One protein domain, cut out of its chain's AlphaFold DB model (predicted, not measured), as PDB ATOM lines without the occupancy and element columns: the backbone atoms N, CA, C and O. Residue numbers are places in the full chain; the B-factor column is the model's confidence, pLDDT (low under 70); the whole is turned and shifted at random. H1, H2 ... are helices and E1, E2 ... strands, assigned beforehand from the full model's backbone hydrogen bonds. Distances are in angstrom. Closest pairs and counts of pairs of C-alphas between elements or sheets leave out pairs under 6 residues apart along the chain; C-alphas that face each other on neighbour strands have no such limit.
ATOM      1  N   THR A   2      90.363 107.346  70.036       89.62
ATOM      2  CA  THR A   2      91.379 106.306  70.249       89.62
ATOM      3  C   THR A   2      90.705 104.948  70.136       89.62
ATOM      4  O   THR A   2      89.646 104.724  70.708       89.62
ATOM      5  N   LYS A   3      91.317 104.025  69.399       93.75
ATOM      6  CA  LYS A   3      90.870 102.634  69.361       93.75
ATOM      7  C   LYS A   3      91.700 101.807  70.328       93.75
ATOM      8  O   LYS A   3      92.930 101.856  70.286       93.75
ATOM      9  N   TYR A   4      91.033 101.011  71.151       95.56
ATOM     10  CA  TYR A   4      91.680 100.094  72.080       95.56
ATOM     11  C   TYR A   4      91.510  98.649  71.632       95.56
ATOM     12  O   TYR A   4      90.499  98.267  71.037       95.56
ATOM     13  N   GLY A   5      92.494  97.816  71.948       94.50
ATOM     14  CA  GLY A   5      92.433  96.391  71.658       94.50
ATOM     15  C   GLY A   5      93.562  95.621  72.317       94.50
ATOM     16  O   GLY A   5      94.212  96.114  73.238       94.50
ATOM     17  N   ILE A   6      93.794  94.406  71.828       93.88
ATOM     18  CA  ILE A   6      94.904  93.552  72.249       93.88
ATOM     19  C   ILE A   6      95.745  93.140  71.042       93.88
ATOM     20  O   ILE A   6      95.204  92.933  69.955       93.88
ATOM     21  N   PHE A   7      97.052  92.986  71.230       88.56
ATOM     22  CA  PHE A   7      97.922  92.374  70.227       88.56
ATOM     23  C   PHE A   7      98.837  91.324  70.855       88.56
ATOM     24  O   PHE A   7      99.223  91.415  72.024       88.56
ATOM     25  N   GLU A   8      99.175  90.312  70.059       85.81
ATOM     26  CA  GLU A   8     100.168  89.296  70.400       85.81
ATOM     27  C   GLU A   8     101.561  89.849  70.087       85.81
ATOM     28  O   GLU A   8     101.857  90.177  68.935       85.81
ATOM     29  N   LYS A   9     102.443  89.930  71.087       74.50
ATOM     30  CA  LYS A   9     103.859  90.221  70.847       74.50
ATOM     31  C   LYS A   9     104.633  88.913  70.869       74.50
ATOM     32  O   LYS A   9     104.858  88.334  71.931       74.50
ATOM     33  N   ARG A  10     105.089  88.465  69.702       65.31
ATOM     34  CA  ARG A  10     106.022  87.338  69.616       65.31
ATOM     35  C   ARG A  10     107.415  87.819  70.007       65.31
ATOM     36  O   ARG A  10     107.997  88.655  69.318       65.31
ATOM     37  N   SER A  11     107.953  87.320  71.117       58.66
ATOM     38  CA  SER A  11     109.375  87.496  71.418       58.66
ATOM     39  C   SER A  11     110.193  86.601  70.490       58.66
ATOM     40  O   SER A  11     109.866  85.428  70.328       58.66
ATOM     41  N   ILE A  12     111.289  87.111  69.924       59.16
ATOM     42  CA  ILE A  12     112.225  86.310  69.109       59.16
ATOM     43  C   ILE A  12     112.727  85.090  69.898       59.16
ATOM     44  O   ILE A  12     112.870  84.008  69.338       59.16
ATOM     45  N   ARG A  13     112.910  85.228  71.217       57.91
ATOM     46  CA  ARG A  13     113.279  84.112  72.099       57.91
ATOM     47  C   ARG A  13     112.208  83.016  72.125       57.91
ATOM     48  O   ARG A  13     112.560  81.844  72.074       57.91
ATOM     49  N   ASP A  14     110.928  83.392  72.149       54.53
ATOM     50  CA  ASP A  14     109.811  82.440  72.115       54.53
ATOM     51  C   ASP A  14     109.714  81.766  70.740       54.53
ATOM     52  O   ASP A  14     109.468  80.568  70.658       54.53
ATOM     53  N   VAL A  15     109.976  82.504  69.654       55.09
ATOM     54  CA  VAL A  15     110.044  81.941  68.294       55.09
ATOM     55  C   VAL A  15     111.152  80.889  68.195       55.09
ATOM     56  O   VAL A  15     110.899  79.791  67.710       55.09
ATOM     57  N   ILE A  16     112.351  81.189  68.704       56.59
ATOM     58  CA  ILE A  16     113.497  80.267  68.683       56.59
ATOM     59  C   ILE A  16     113.226  79.024  69.545       56.59
ATOM     60  O   ILE A  16     113.509  77.908  69.114       56.59
ATOM     61  N   TRP A  17     112.626  79.186  70.729       52.97
ATOM     62  CA  TRP A  17     112.296  78.057  71.610       52.97
ATOM     63  C   TRP A  17     111.211  77.140  71.022       52.97
ATOM     64  O   TRP A  17     111.264  75.922  71.187       52.97
ATOM     65  N   ASN A  18     110.259  77.716  70.284       52.09
ATOM     66  CA  ASN A  18     109.164  76.990  69.643       52.09
ATOM     67  C   ASN A  18     109.595  76.180  68.408       52.09
ATOM     68  O   ASN A  18     108.939  75.192  68.089       52.09
ATOM     69  N   ILE A  19     110.686  76.553  67.727       56.31
ATOM     70  CA  ILE A  19     111.245  75.763  66.612       56.31
ATOM     71  C   ILE A  19     111.836  74.435  67.124       56.31
ATOM     72  O   ILE A  19     111.760  73.425  66.432       56.31
ATOM     73  N   GLY A  20     112.379  74.416  68.347       48.84
ATOM     74  CA  GLY A  20     112.989  73.223  68.947       48.84
ATOM     75  C   GLY A  20     112.029  72.292  69.701       48.84
ATOM     76  O   GLY A  20     112.402  71.160  69.986       48.84
ATOM     77  N   ASN A  21     110.808  72.732  70.033       46.44
ATOM     78  CA  ASN A  21     109.853  71.958  70.833       46.44
ATOM     79  C   ASN A  21     108.418  72.086  70.285       46.44
ATOM     80  O   ASN A  21     107.775  73.128  70.426       46.44
ATOM     81  N   ILE A  22     107.872  70.989  69.741       45.81
ATOM     82  CA  ILE A  22     106.480  70.829  69.250       45.81
ATOM     83  C   ILE A  22     105.474  70.777  70.434       45.81
ATOM     84  O   ILE A  22     104.610  69.921  70.547       45.81
ATOM     85  N   THR A  23     105.592  71.689  71.396       47.00
ATOM     86  CA  THR A  23     104.619  71.914  72.493       47.00
ATOM     87  C   THR A  23     104.239  73.400  72.621       47.00
ATOM     88  O   THR A  23     103.572  73.822  73.566       47.00
ATOM     89  N   ALA A  24     104.614  74.187  71.608       45.62
ATOM     90  CA  ALA A  24     104.630  75.646  71.459       45.62
ATOM     91  C   ALA A  24     103.276  76.406  71.497       45.62
ATOM     92  O   ALA A  24     103.153  77.500  70.946       45.62
ATOM     93  N   GLY A  25     102.230  75.863  72.122       46.75
ATOM     94  CA  GLY A  25     100.919  76.525  72.204       46.75
ATOM     95  C   GLY A  25     100.741  77.474  73.396       46.75
ATOM     96  O   GLY A  25      99.860  78.328  73.366       46.75
ATOM     97  N   LYS A  26     101.548  77.331  74.458       52.12
ATOM     98  CA  LYS A  26     101.185  77.821  75.805       52.12
ATOM     99  C   LYS A  26     101.754  79.181  76.242       52.12
ATOM    100  O   LYS A  26     101.350  79.660  77.291       52.12
ATOM    101  N   ASN A  27     102.619  79.839  75.463       64.62
ATOM    102  CA  ASN A  27     103.330  81.053  75.915       64.62
ATOM    103  C   ASN A  27     103.158  82.272  74.987       64.62
ATOM    104  O   ASN A  27     104.116  82.992  74.720       64.62
ATOM    105  N   ARG A  28     101.947  82.540  74.485       77.69
ATOM    106  CA  ARG A  28     101.690  83.768  73.710       77.69
ATOM    107  C   ARG A  28     101.474  84.951  74.652       77.69
ATOM    108  O   ARG A  28     100.525  84.960  75.429       77.69
ATOM    109  N   ALA A  29     102.380  85.920  74.596       86.38
ATOM    110  CA  ALA A  29     102.306  87.145  75.379       86.38
ATOM    111  C   ALA A  29     101.421  88.186  74.677       86.38
ATOM    112  O   ALA A  29     101.643  88.515  73.509       86.38
ATOM    113  N   TYR A  30     100.459  88.733  75.413       91.06
ATOM    114  CA  TYR A  30      99.524  89.743  74.931       91.06
ATOM    115  C   TYR A  30      99.692  91.061  75.683       91.06
ATOM    116  O   TYR A  30     100.154  91.089  76.827       91.06
ATOM    117  N   TYR A  31      99.315  92.144  75.009       94.50
ATOM    118  CA  TYR A  31      99.339  93.509  75.524       94.50
ATOM    119  C   TYR A  31      98.065  94.225  75.095       94.50
ATOM    120  O   TYR A  31      97.591  94.013  73.977       94.50
ATOM    121  N   PHE A  32      97.540  95.095  75.957       95.44
ATOM    122  CA  PHE A  32      96.559  96.082  75.523       95.44
ATOM    123  C   PHE A  32      97.269  97.152  74.702       95.44
ATOM    124  O   PHE A  32      98.432  97.467  74.970       95.44
ATOM    125  N   TYR A  33      96.577  97.722  73.723       95.00
ATOM    126  CA  TYR A  33      97.080  98.863  72.972       95.00
ATOM    127  C   TYR A  33      96.075  99.998  72.911       95.00
ATOM    128  O   TYR A  33      94.867  99.770  72.942       95.00
ATOM    129  N   ALA A  34      96.613 101.203  72.761       94.44
ATOM    130  CA  ALA A  34      95.902 102.373  72.281       94.44
ATOM    131  C   ALA A  34      96.384 102.702  70.865       94.44
ATOM    132  O   ALA A  34      97.586 102.686  70.581       94.44
ATOM    133  N   GLN A  35      95.447 103.001  69.975       93.12
ATOM    134  CA  GLN A  35      95.705 103.385  68.596       93.12
ATOM    135  C   GLN A  35      95.019 104.719  68.316       93.12
ATOM    136  O   GLN A  35      93.800 104.790  68.171       93.12
ATOM    137  N   ARG A  36      95.818 105.787  68.269       87.88
ATOM    138  CA  ARG A  36      95.348 107.148  67.951       87.88
ATOM    139  C   ARG A  36      95.485 107.482  66.468       87.88
ATOM    140  O   ARG A  36      94.708 108.269  65.946       87.88
ATOM    141  N   GLU A  37      96.450 106.854  65.803       85.81
ATOM    142  CA  GLU A  37      96.731 107.008  64.377       85.81
ATOM    143  C   GLU A  37      96.562 105.652  63.668       85.81
ATOM    144  O   GLU A  37      96.826 104.611  64.281       85.81
ATOM    145  N   PRO A  38      96.154 105.622  62.385       76.50
ATOM    146  CA  PRO A  38      95.851 104.382  61.661       76.50
ATOM    147  C   PRO A  38      96.986 103.348  61.634       76.50
ATOM    148  O   PRO A  38      96.718 102.156  61.529       76.50
ATOM    149  N   GLU A  39      98.238 103.777  61.794       79.69
ATOM    150  CA  GLU A  39      99.411 102.908  61.644       79.69
ATOM    151  C   GLU A  39     100.162 102.645  62.954       79.69
ATOM    152  O   GLU A  39     101.129 101.884  62.976       79.69
ATOM    153  N   LYS A  40      99.729 103.245  64.072       84.25
ATOM    154  CA  LYS A  40     100.507 103.228  65.314       84.25
ATOM    155  C   LYS A  40      99.717 102.682  66.495       84.25
ATOM    156  O   LYS A  40      98.920 103.382  67.116       84.25
ATOM    157  N   GLN A  41     100.008 101.430  66.836       88.94
ATOM    158  CA  GLN A  41      99.560 100.793  68.072       88.94
ATOM    159  C   GLN A  41     100.626 100.967  69.153       88.94
ATOM    160  O   GLN A  41     101.774 100.551  68.985       88.94
ATOM    161  N   VAL A  42     100.249 101.580  70.270       92.00
ATOM    162  CA  VAL A  42     101.129 101.770  71.426       92.00
ATOM    163  C   VAL A  42     100.680 100.836  72.536       92.00
ATOM    164  O   VAL A  42      99.528 100.883  72.959       92.00
ATOM    165  N   ALA A  43     101.591  99.976  72.993       93.81
ATOM    166  CA  ALA A  43     101.330  99.072  74.104       93.81
ATOM    167  C   ALA A  43     101.103  99.857  75.398       93.81
ATOM    168  O   ALA A  43     101.899 100.733  75.732       93.81
ATOM    169  N   LEU A  44     100.058  99.499  76.135       95.50
ATOM    170  CA  LEU A  44      99.728 100.105  77.418       95.50
ATOM    171  C   LEU A  44     100.383  99.324  78.556       95.50
ATOM    172  O   LEU A  44     100.279  98.098  78.637       95.50
ATOM    173  N   SER A  45     101.028 100.042  79.468       96.56
ATOM    174  CA  SER A  45     101.485  99.512  80.749       96.56
ATOM    175  C   SER A  45     100.308  99.212  81.678       96.56
ATOM    176  O   SER A  45      99.197  99.720  81.506       96.56
ATOM    177  N   LYS A  46     100.558  98.440  82.744       96.56
ATOM    178  CA  LYS A  46      99.529  98.167  83.759       96.56
ATOM    179  C   LYS A  46      98.977  99.450  84.372       96.56
ATOM    180  O   LYS A  46      97.776  99.557  84.583       96.56
ATOM    181  N   LYS A  47      99.848 100.427  84.638       96.88
ATOM    182  CA  LYS A  47      99.445 101.718  85.199       96.88
ATOM    183  C   LYS A  47      98.493 102.453  84.257       96.88
ATOM    184  O   LYS A  47      97.477 102.955  84.714       96.88
ATOM    185  N   GLU A  48      98.795 102.485  82.962       96.88
ATOM    186  CA  GLU A  48      97.941 103.139  81.963       96.88
ATOM    187  C   GLU A  48      96.578 102.467  81.846       96.88
ATOM    188  O   GLU A  48      95.565 103.158  81.894       96.88
ATOM    189  N   VAL A  49      96.531 101.132  81.803       96.06
ATOM    190  CA  VAL A  49      95.253 100.403  81.807       96.06
ATOM    191  C   VAL A  49      94.441 100.727  83.066       96.06
ATOM    192  O   VAL A  49      93.250 100.993  82.969       96.06
ATOM    193  N   LEU A  50      95.067 100.768  84.248       96.19
ATOM    194  CA  LEU A  50      94.371 101.105  85.495       96.19
ATOM    195  C   LEU A  50      93.851 102.549  85.523       96.19
ATOM    196  O   LEU A  50      92.775 102.777  86.067       96.19
ATOM    197  N   MET A  51      94.582 103.505  84.938       95.81
ATOM    198  CA  MET A  51      94.129 104.899  84.823       95.81
ATOM    199  C   MET A  51      92.928 105.028  83.879       95.81
ATOM    200  O   MET A  51      92.001 105.775  84.166       95.81
ATOM    201  N   LEU A  52      92.905 104.275  82.777       95.50
ATOM    202  CA  LEU A  52      91.764 104.272  81.856       95.50
ATOM    203  C   LEU A  52      90.513 103.614  82.467       95.50
ATOM    204  O   LEU A  52      89.388 103.925  82.087       95.50
ATOM    205  N   LEU A  53      90.701 102.719  83.438       95.81
ATOM    206  CA  LEU A  53      89.625 102.042  84.166       95.81
ATOM    207  C   LEU A  53      89.220 102.759  85.463       95.81
ATOM    208  O   LEU A  53      88.482 102.186  86.257       95.81
ATOM    209  N   ASP A  54      89.671 103.992  85.702       93.31
ATOM    210  CA  ASP A  54      89.501 104.652  87.004       93.31
ATOM    211  C   ASP A  54      88.033 104.878  87.401       93.31
ATOM    212  O   ASP A  54      87.684 104.815  88.573       93.31
ATOM    213  N   LYS A  55      87.140 105.043  86.418       93.69
ATOM    214  CA  LYS A  55      85.689 105.158  86.650       93.69
ATOM    215  C   LYS A  55      84.968 103.807  86.763       93.69
ATOM    216  O   LYS A  55      83.757 103.782  86.968       93.69
ATOM    217  N   ASN A  56      85.678 102.686  86.620       95.81
ATOM    218  CA  ASN A  56      85.116 101.339  86.665       95.81
ATOM    219  C   ASN A  56      85.956 100.417  87.561       95.81
ATOM    220  O   ASN A  56      86.756  99.595  87.102       95.81
ATOM    221  N   GLU A  57      85.725 100.540  88.869       94.69
ATOM    222  CA  GLU A  57      86.418  99.779  89.915       94.69
ATOM    223  C   GLU A  57      86.286  98.254  89.743       94.69
ATOM    224  O   GLU A  57      87.221  97.511  90.045       94.69
ATOM    225  N   GLN A  58      85.176  97.765  89.174       95.50
ATOM    226  CA  GLN A  58      85.003  96.337  88.893       95.50
ATOM    227  C   GLN A  58      86.025  95.838  87.861       95.50
ATOM    228  O   GLN A  58      86.706  94.837  88.096       95.50
ATOM    229  N   LEU A  59      86.165  96.531  86.726       95.69
ATOM    230  CA  LEU A  59      87.127  96.158  85.684       95.69
ATOM    231  C   LEU A  59      88.573  96.378  86.136       95.69
ATOM    232  O   LEU A  59      89.450  95.563  85.838       95.69
ATOM    233  N   LYS A  60      88.819  97.436  86.913       94.88
ATOM    234  CA  LYS A  60      90.109  97.695  87.564       94.88
ATOM    235  C   LYS A  60      90.508  96.523  88.468       94.88
ATOM    236  O   LYS A  60      91.641  96.040  88.395       94.88
ATOM    237  N   GLY A  61      89.550  95.975  89.221       94.19
ATOM    238  CA  GLY A  61      89.711  94.758  90.017       94.19
ATOM    239  C   GLY A  61      90.181  93.548  89.202       94.19
ATOM    240  O   GLY A  61      91.055  92.812  89.654       94.19
ATOM    241  N   LEU A  62      89.706  93.374  87.963       93.31
ATOM    242  CA  LEU A  62      90.139  92.270  87.089       93.31
ATOM    243  C   LEU A  62      91.630  92.365  86.723       93.31
ATOM    244  O   LEU A  62      92.317  91.342  86.687       93.31
ATOM    245  N   VAL A  63      92.147  93.581  86.513       92.50
ATOM    246  CA  VAL A  63      93.565  93.852  86.194       92.50
ATOM    247  C   VAL A  63      94.471  93.741  87.427       92.50
ATOM    248  O   VAL A  63      95.639  93.346  87.321       92.50
ATOM    249  N   LEU A  64      93.954  94.101  88.603       90.81
ATOM    250  CA  LEU A  64      94.667  93.985  89.880       90.81
ATOM    251  C   LEU A  64      94.688  92.546  90.411       90.81
ATOM    252  O   LEU A  64      95.648  92.156  91.074       90.81
ATOM    253  N   SER A  65      93.660  91.761  90.097       86.50
ATOM    254  CA  SER A  65      93.527  90.368  90.519       86.50
ATOM    255  C   SER A  65      94.418  89.399  89.729       86.50
ATOM    256  O   SER A  65      95.078  89.743  88.742       86.50
ATOM    257  N   LYS A  66      94.377  88.125  90.138       84.50
ATOM    258  CA  LYS A  66      95.004  87.016  89.409       84.50
ATOM    259  C   LYS A  66      94.267  86.627  88.118       84.50
ATOM    260  O   LYS A  66      94.793  85.792  87.396       84.50
ATOM    261  N   THR A  67      93.110  87.224  87.805       89.12
ATOM    262  CA  THR A  67      92.331  86.893  86.599       89.12
ATOM    263  C   THR A  67      93.085  87.250  85.320       89.12
ATOM    264  O   THR A  67      93.282  86.398  84.461       89.12
ATOM    265  N   ILE A  68      93.555  88.494  85.185       89.25
ATOM    266  CA  ILE A  68      94.362  88.891  84.016       89.25
ATOM    267  C   ILE A  68      95.854  88.666  84.279       89.25
ATOM    268  O   ILE A  68      96.610  88.401  83.349       89.25
ATOM    269  N   ASN A  69      96.283  88.744  85.546       87.81
ATOM    270  CA  ASN A  69      97.676  88.552  85.959       87.81
ATOM    271  C   ASN A  69      98.668  89.365  85.098       87.81
ATOM    272  O   ASN A  69      99.639  88.848  84.539       87.81
ATOM    273  N   MET A  70      98.384  90.661  84.949       92.06
ATOM    274  CA  MET A  70      99.187  91.565  84.130       92.06
ATOM    275  C   MET A  70     100.457  92.018  84.861       92.06
ATOM    276  O   MET A  70     100.404  92.497  86.000       92.06
ATOM    277  N   SER A  71     101.594  91.932  84.167       92.12
ATOM    278  CA  SER A  71     102.876  92.505  84.594       92.12
ATOM    279  C   SER A  71     102.882  94.036  84.538       92.12
ATOM    280  O   SER A  71     102.107  94.642  83.804       92.12
ATOM    281  N   THR A  72     103.830  94.677  85.225       93.75
ATOM    282  CA  THR A  72     104.015  96.142  85.201       93.75
ATOM    283  C   THR A  72     104.088  96.717  83.781       93.75
ATOM    284  O   THR A  72     103.473  97.741  83.495       93.75
ATOM    285  N   HIS A  73     104.763  96.014  82.864       92.88
ATOM    286  CA  HIS A  73     104.939  96.424  81.467       92.88
ATOM    287  C   HIS A  73     103.743  96.089  80.558       92.88
ATOM    288  O   HIS A  73     103.877  96.135  79.340       92.88
ATOM    289  N   GLY A  74     102.597  95.688  81.115       92.44
ATOM    290  CA  GLY A  74     101.379  95.435  80.338       92.44
ATOM    291  C   GLY A  74     101.256  94.025  79.762       92.44
ATOM    292  O   GLY A  74     100.213  93.691  79.213       92.44
ATOM    293  N   LYS A  75     102.281  93.172  79.909       92.69
ATOM    294  CA  LYS A  75     102.233  91.774  79.452       92.69
ATOM    295  C   LYS A  75     101.230  90.965  80.273       92.69
ATOM    296  O   LYS A  75     101.343  90.970  81.501       92.69
ATOM    297  N   PHE A  76     100.367  90.207  79.609       91.50
ATOM    298  CA  PHE A  76      99.515  89.167  80.195       91.50
ATOM    299  C   PHE A  76      99.380  87.970  79.239       91.50
ATOM    300  O   PHE A  76      99.889  87.995  78.115       91.50
ATOM    301  N   TYR A  77      98.717  86.910  79.697       88.88
ATOM    302  CA  TYR A  77      98.432  85.706  78.914       88.88
ATOM    303  C   TYR A  77      96.921  85.506  78.826       88.88
ATOM    304  O   TYR A  77      96.197  85.875  79.749       88.88
ATOM    305  N   ILE A  78      96.454  84.941  77.715       87.12
ATOM    306  CA  ILE A  78      95.030  84.678  77.489       87.12
ATOM    307  C   ILE A  78      94.770  83.185  77.622       87.12
ATOM    308  O   ILE A  78      95.457  82.375  77.002       87.12
ATOM    309  N   ASP A  79      93.746  82.847  78.393       84.12
ATOM    310  CA  ASP A  79      93.206  81.502  78.520       84.12
ATOM    311  C   ASP A  79      91.667  81.538  78.555       84.12
ATOM    312  O   ASP A  79      91.032  82.588  78.420       84.12
ATOM    313  N   LEU A  80      91.050  80.363  78.698       83.88
ATOM    314  CA  LEU A  80      89.590  80.226  78.717       83.88
ATOM    315  C   LEU A  80      88.935  80.916  79.924       83.88
ATOM    316  O   LEU A  80      87.754  81.243  79.859       83.88
ATOM    317  N   THR A  81      89.675  81.147  81.009       87.19
ATOM    318  CA  THR A  81      89.145  81.717  82.253       87.19
ATOM    319  C   THR A  81      89.125  83.244  82.241       87.19
ATOM    320  O   THR A  81      88.300  83.849  82.924       87.19
ATOM    321  N   ASN A  82      89.992  83.882  81.446       90.88
ATOM    322  CA  ASN A  82      90.145  85.339  81.450       90.88
ATOM    323  C   ASN A  82      89.737  86.040  80.145       90.88
ATOM    324  O   ASN A  82      89.609  87.268  80.133       90.88
ATOM    325  N   MET A  83      89.457  85.294  79.070       90.50
ATOM    326  CA  MET A  83      89.081  85.864  77.771       90.50
ATOM    327  C   MET A  83      87.857  86.790  77.849       90.50
ATOM    328  O   MET A  83      87.859  87.859  77.236       90.50
ATOM    329  N   ASP A  84      86.822  86.415  78.606       94.12
ATOM    330  CA  ASP A  84      85.616  87.241  78.777       94.12
ATOM    331  C   ASP A  84      85.919  88.563  79.505       94.12
ATOM    332  O   ASP A  84      85.479  89.635  79.092       94.12
ATOM    333  N   SER A  85      86.765  88.502  80.536       94.69
ATOM    334  CA  SER A  85      87.224  89.683  81.278       94.69
ATOM    335  C   SER A  85      87.999  90.651  80.382       94.69
ATOM    336  O   SER A  85      87.782  91.860  80.430       94.69
ATOM    337  N   ILE A  86      88.873  90.124  79.520       94.69
ATOM    338  CA  ILE A  86      89.647  90.928  78.569       94.69
ATOM    339  C   ILE A  86      88.722  91.609  77.556       94.69
ATOM    340  O   ILE A  86      88.886  92.800  77.296       94.69
ATOM    341  N   LYS A  87      87.725  90.888  77.020       95.38
ATOM    342  CA  LYS A  87      86.728  91.464  76.102       95.38
ATOM    343  C   LYS A  87      85.976  92.623  76.753       95.38
ATOM    344  O   LYS A  87      85.910  93.689  76.156       95.38
ATOM    345  N   LYS A  88      85.495  92.448  77.990       96.44
ATOM    346  CA  LYS A  88      84.802  93.505  78.748       96.44
ATOM    347  C   LYS A  88      85.653  94.760  78.923       96.44
ATOM    348  O   LYS A  88      85.143  95.861  78.743       96.44
ATOM    349  N   ILE A  89      86.945  94.602  79.219       96.00
ATOM    350  CA  ILE A  89      87.874  95.736  79.312       96.00
ATOM    351  C   ILE A  89      88.013  96.437  77.961       96.00
ATOM    352  O   ILE A  89      87.858  97.649  77.903       96.00
ATOM    353  N   VAL A  90      88.264  95.704  76.871       96.31
ATOM    354  CA  VAL A  90      88.398  96.316  75.535       96.31
ATOM    355  C   VAL A  90      87.123  97.053  75.128       96.31
ATOM    356  O   VAL A  90      87.214  98.172  74.628       96.31
ATOM    357  N   THR A  91      85.949  96.460  75.347       96.94
ATOM    358  CA  THR A  91      84.660  97.099  75.058       96.94
ATOM    359  C   THR A  91      84.505  98.392  75.848       96.94
ATOM    360  O   THR A  91      84.331  99.444  75.246       96.94
ATOM    361  N   TYR A  92      84.691  98.336  77.170       96.44
ATOM    362  CA  TYR A  92      84.585  99.513  78.029       96.44
ATOM    363  C   TYR A  92      85.527 100.643  77.590       96.44
ATOM    364  O   TYR A  92      85.102 101.791  77.505       96.44
ATOM    365  N   LEU A  93      86.787 100.321  77.268       94.81
ATOM    366  CA  LEU A  93      87.766 101.313  76.816       94.81
ATOM    367  C   LEU A  93      87.365 101.986  75.496       94.81
ATOM    368  O   LEU A  93      87.608 103.171  75.331       94.81
ATOM    369  N   ASN A  94      86.752 101.254  74.560       94.62
ATOM    370  CA  ASN A  94      86.291 101.836  73.293       94.62
ATOM    371  C   ASN A  94      84.976 102.627  73.428       94.62
ATOM    372  O   ASN A  94      84.673 103.428  72.551       94.62
TER     373      ASN A  94
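AT A GLANCE: This is residues 2 to 94 of the 97 residues of an uncharacterized protein of Leuconostoc citreum (strain KM20) (UniProt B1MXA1). A strongly twisted sheet of three strands has one long helix, H4, along one face over the edge strand E1, with two short helices, H2 and H3, gathered beside H4 to complete the body. An arm made by H1 and the links on either side of it, residues 10 to 28, reaches away from one end of the sheet and makes much of the length. The printed part has 93 residues, with four named helices and three named strands in the order E1, H1, E2, E3, H2, H3, H4. The sheet runs E1, E2, E3, antiparallel throughout, and the class is mixed, helices and strands. The whole is compact, with a radius of gyration of the C-alphas of 14.0 A, and spans 46 by 31 by 20 A.

HOW THE PARTS SIT: E1, residues 3 to 9, and E2, residues 29 to 37, are antiparallel neighbours at 142 degrees; N 5 and O 33 are 3.2 A apart and N 33 and O 5 are 2.9 A apart, both within hydrogen-bond range. H1, residues 12 to 20, touches no helix and is not on the sheet. E3, residues 40 to 43, forms an antiparallel hairpin with E2 at 139 degrees, with N 34 and O 42 within hydrogen-bond range at 2.9 A. The sheet is strongly twisted, but only just, with C-alphas up to 4.3 A off its best plane. H2, residues 46 to 52, only grazes the sheet with its residues 46 to 49; its closest C-alphas to E2 are those of Val 49 and Phe 32, 7.7 A apart. H3, residues 57 to 64, forms a helical hairpin with H2: they only just touch, with 3 pairs of C-alphas within 8 A, at a shallow tilt of 12 degrees, opposite ways; the closest C-alphas are those of Leu 50 and Lys 60, 5.8 A apart. H4, residues 83 to 94, is on the sheet at a height of 7.5 A, over E1, making two layers, a helix on one face of a sheet. On the local plane it runs along the strands, only just, at 29.6 degrees to E1; the closest C-alphas of the two are those of Gly 5 and Val 90, 5.6 A apart. With residues 85 to 89 alone H4 touches H3, at a steep tilt of 56 degrees, and the closest C-alphas are those of Leu 59 and Ile 89, 6.4 A apart. In H2, H3 and H4 every O i to N i+4 pair is within hydrogen-bond range; in H1 4 of 5 are.

IN THESE COORDINATES: E1 begins at C-alpha 3 (90.870, 102.634, 69.361) and is 18.0 A long. E2 is the longest strand by residues, 23.4 A from C-alpha 29 to C-alpha 37, and E3 measures 9.8 A. H1 is 13.1 A long, H2 and H3 are each 10.1 A, and H4 is 16.8 A, ending at C-alpha 94 (86.291, 101.836, 73.293).

THE WHOLE: The C-alphas of Gly 20 and Lys 55 are the two farthest apart, 45.6 A. The printed part has no cut, and the link from H3 to H4, residues 65 to 82, is long; in it residues 76 to 77 pair antiparallel with residues 29 to 30 of E2. The mean pLDDT of the printed part is 84.3, and residues 10 to 27 are under 70.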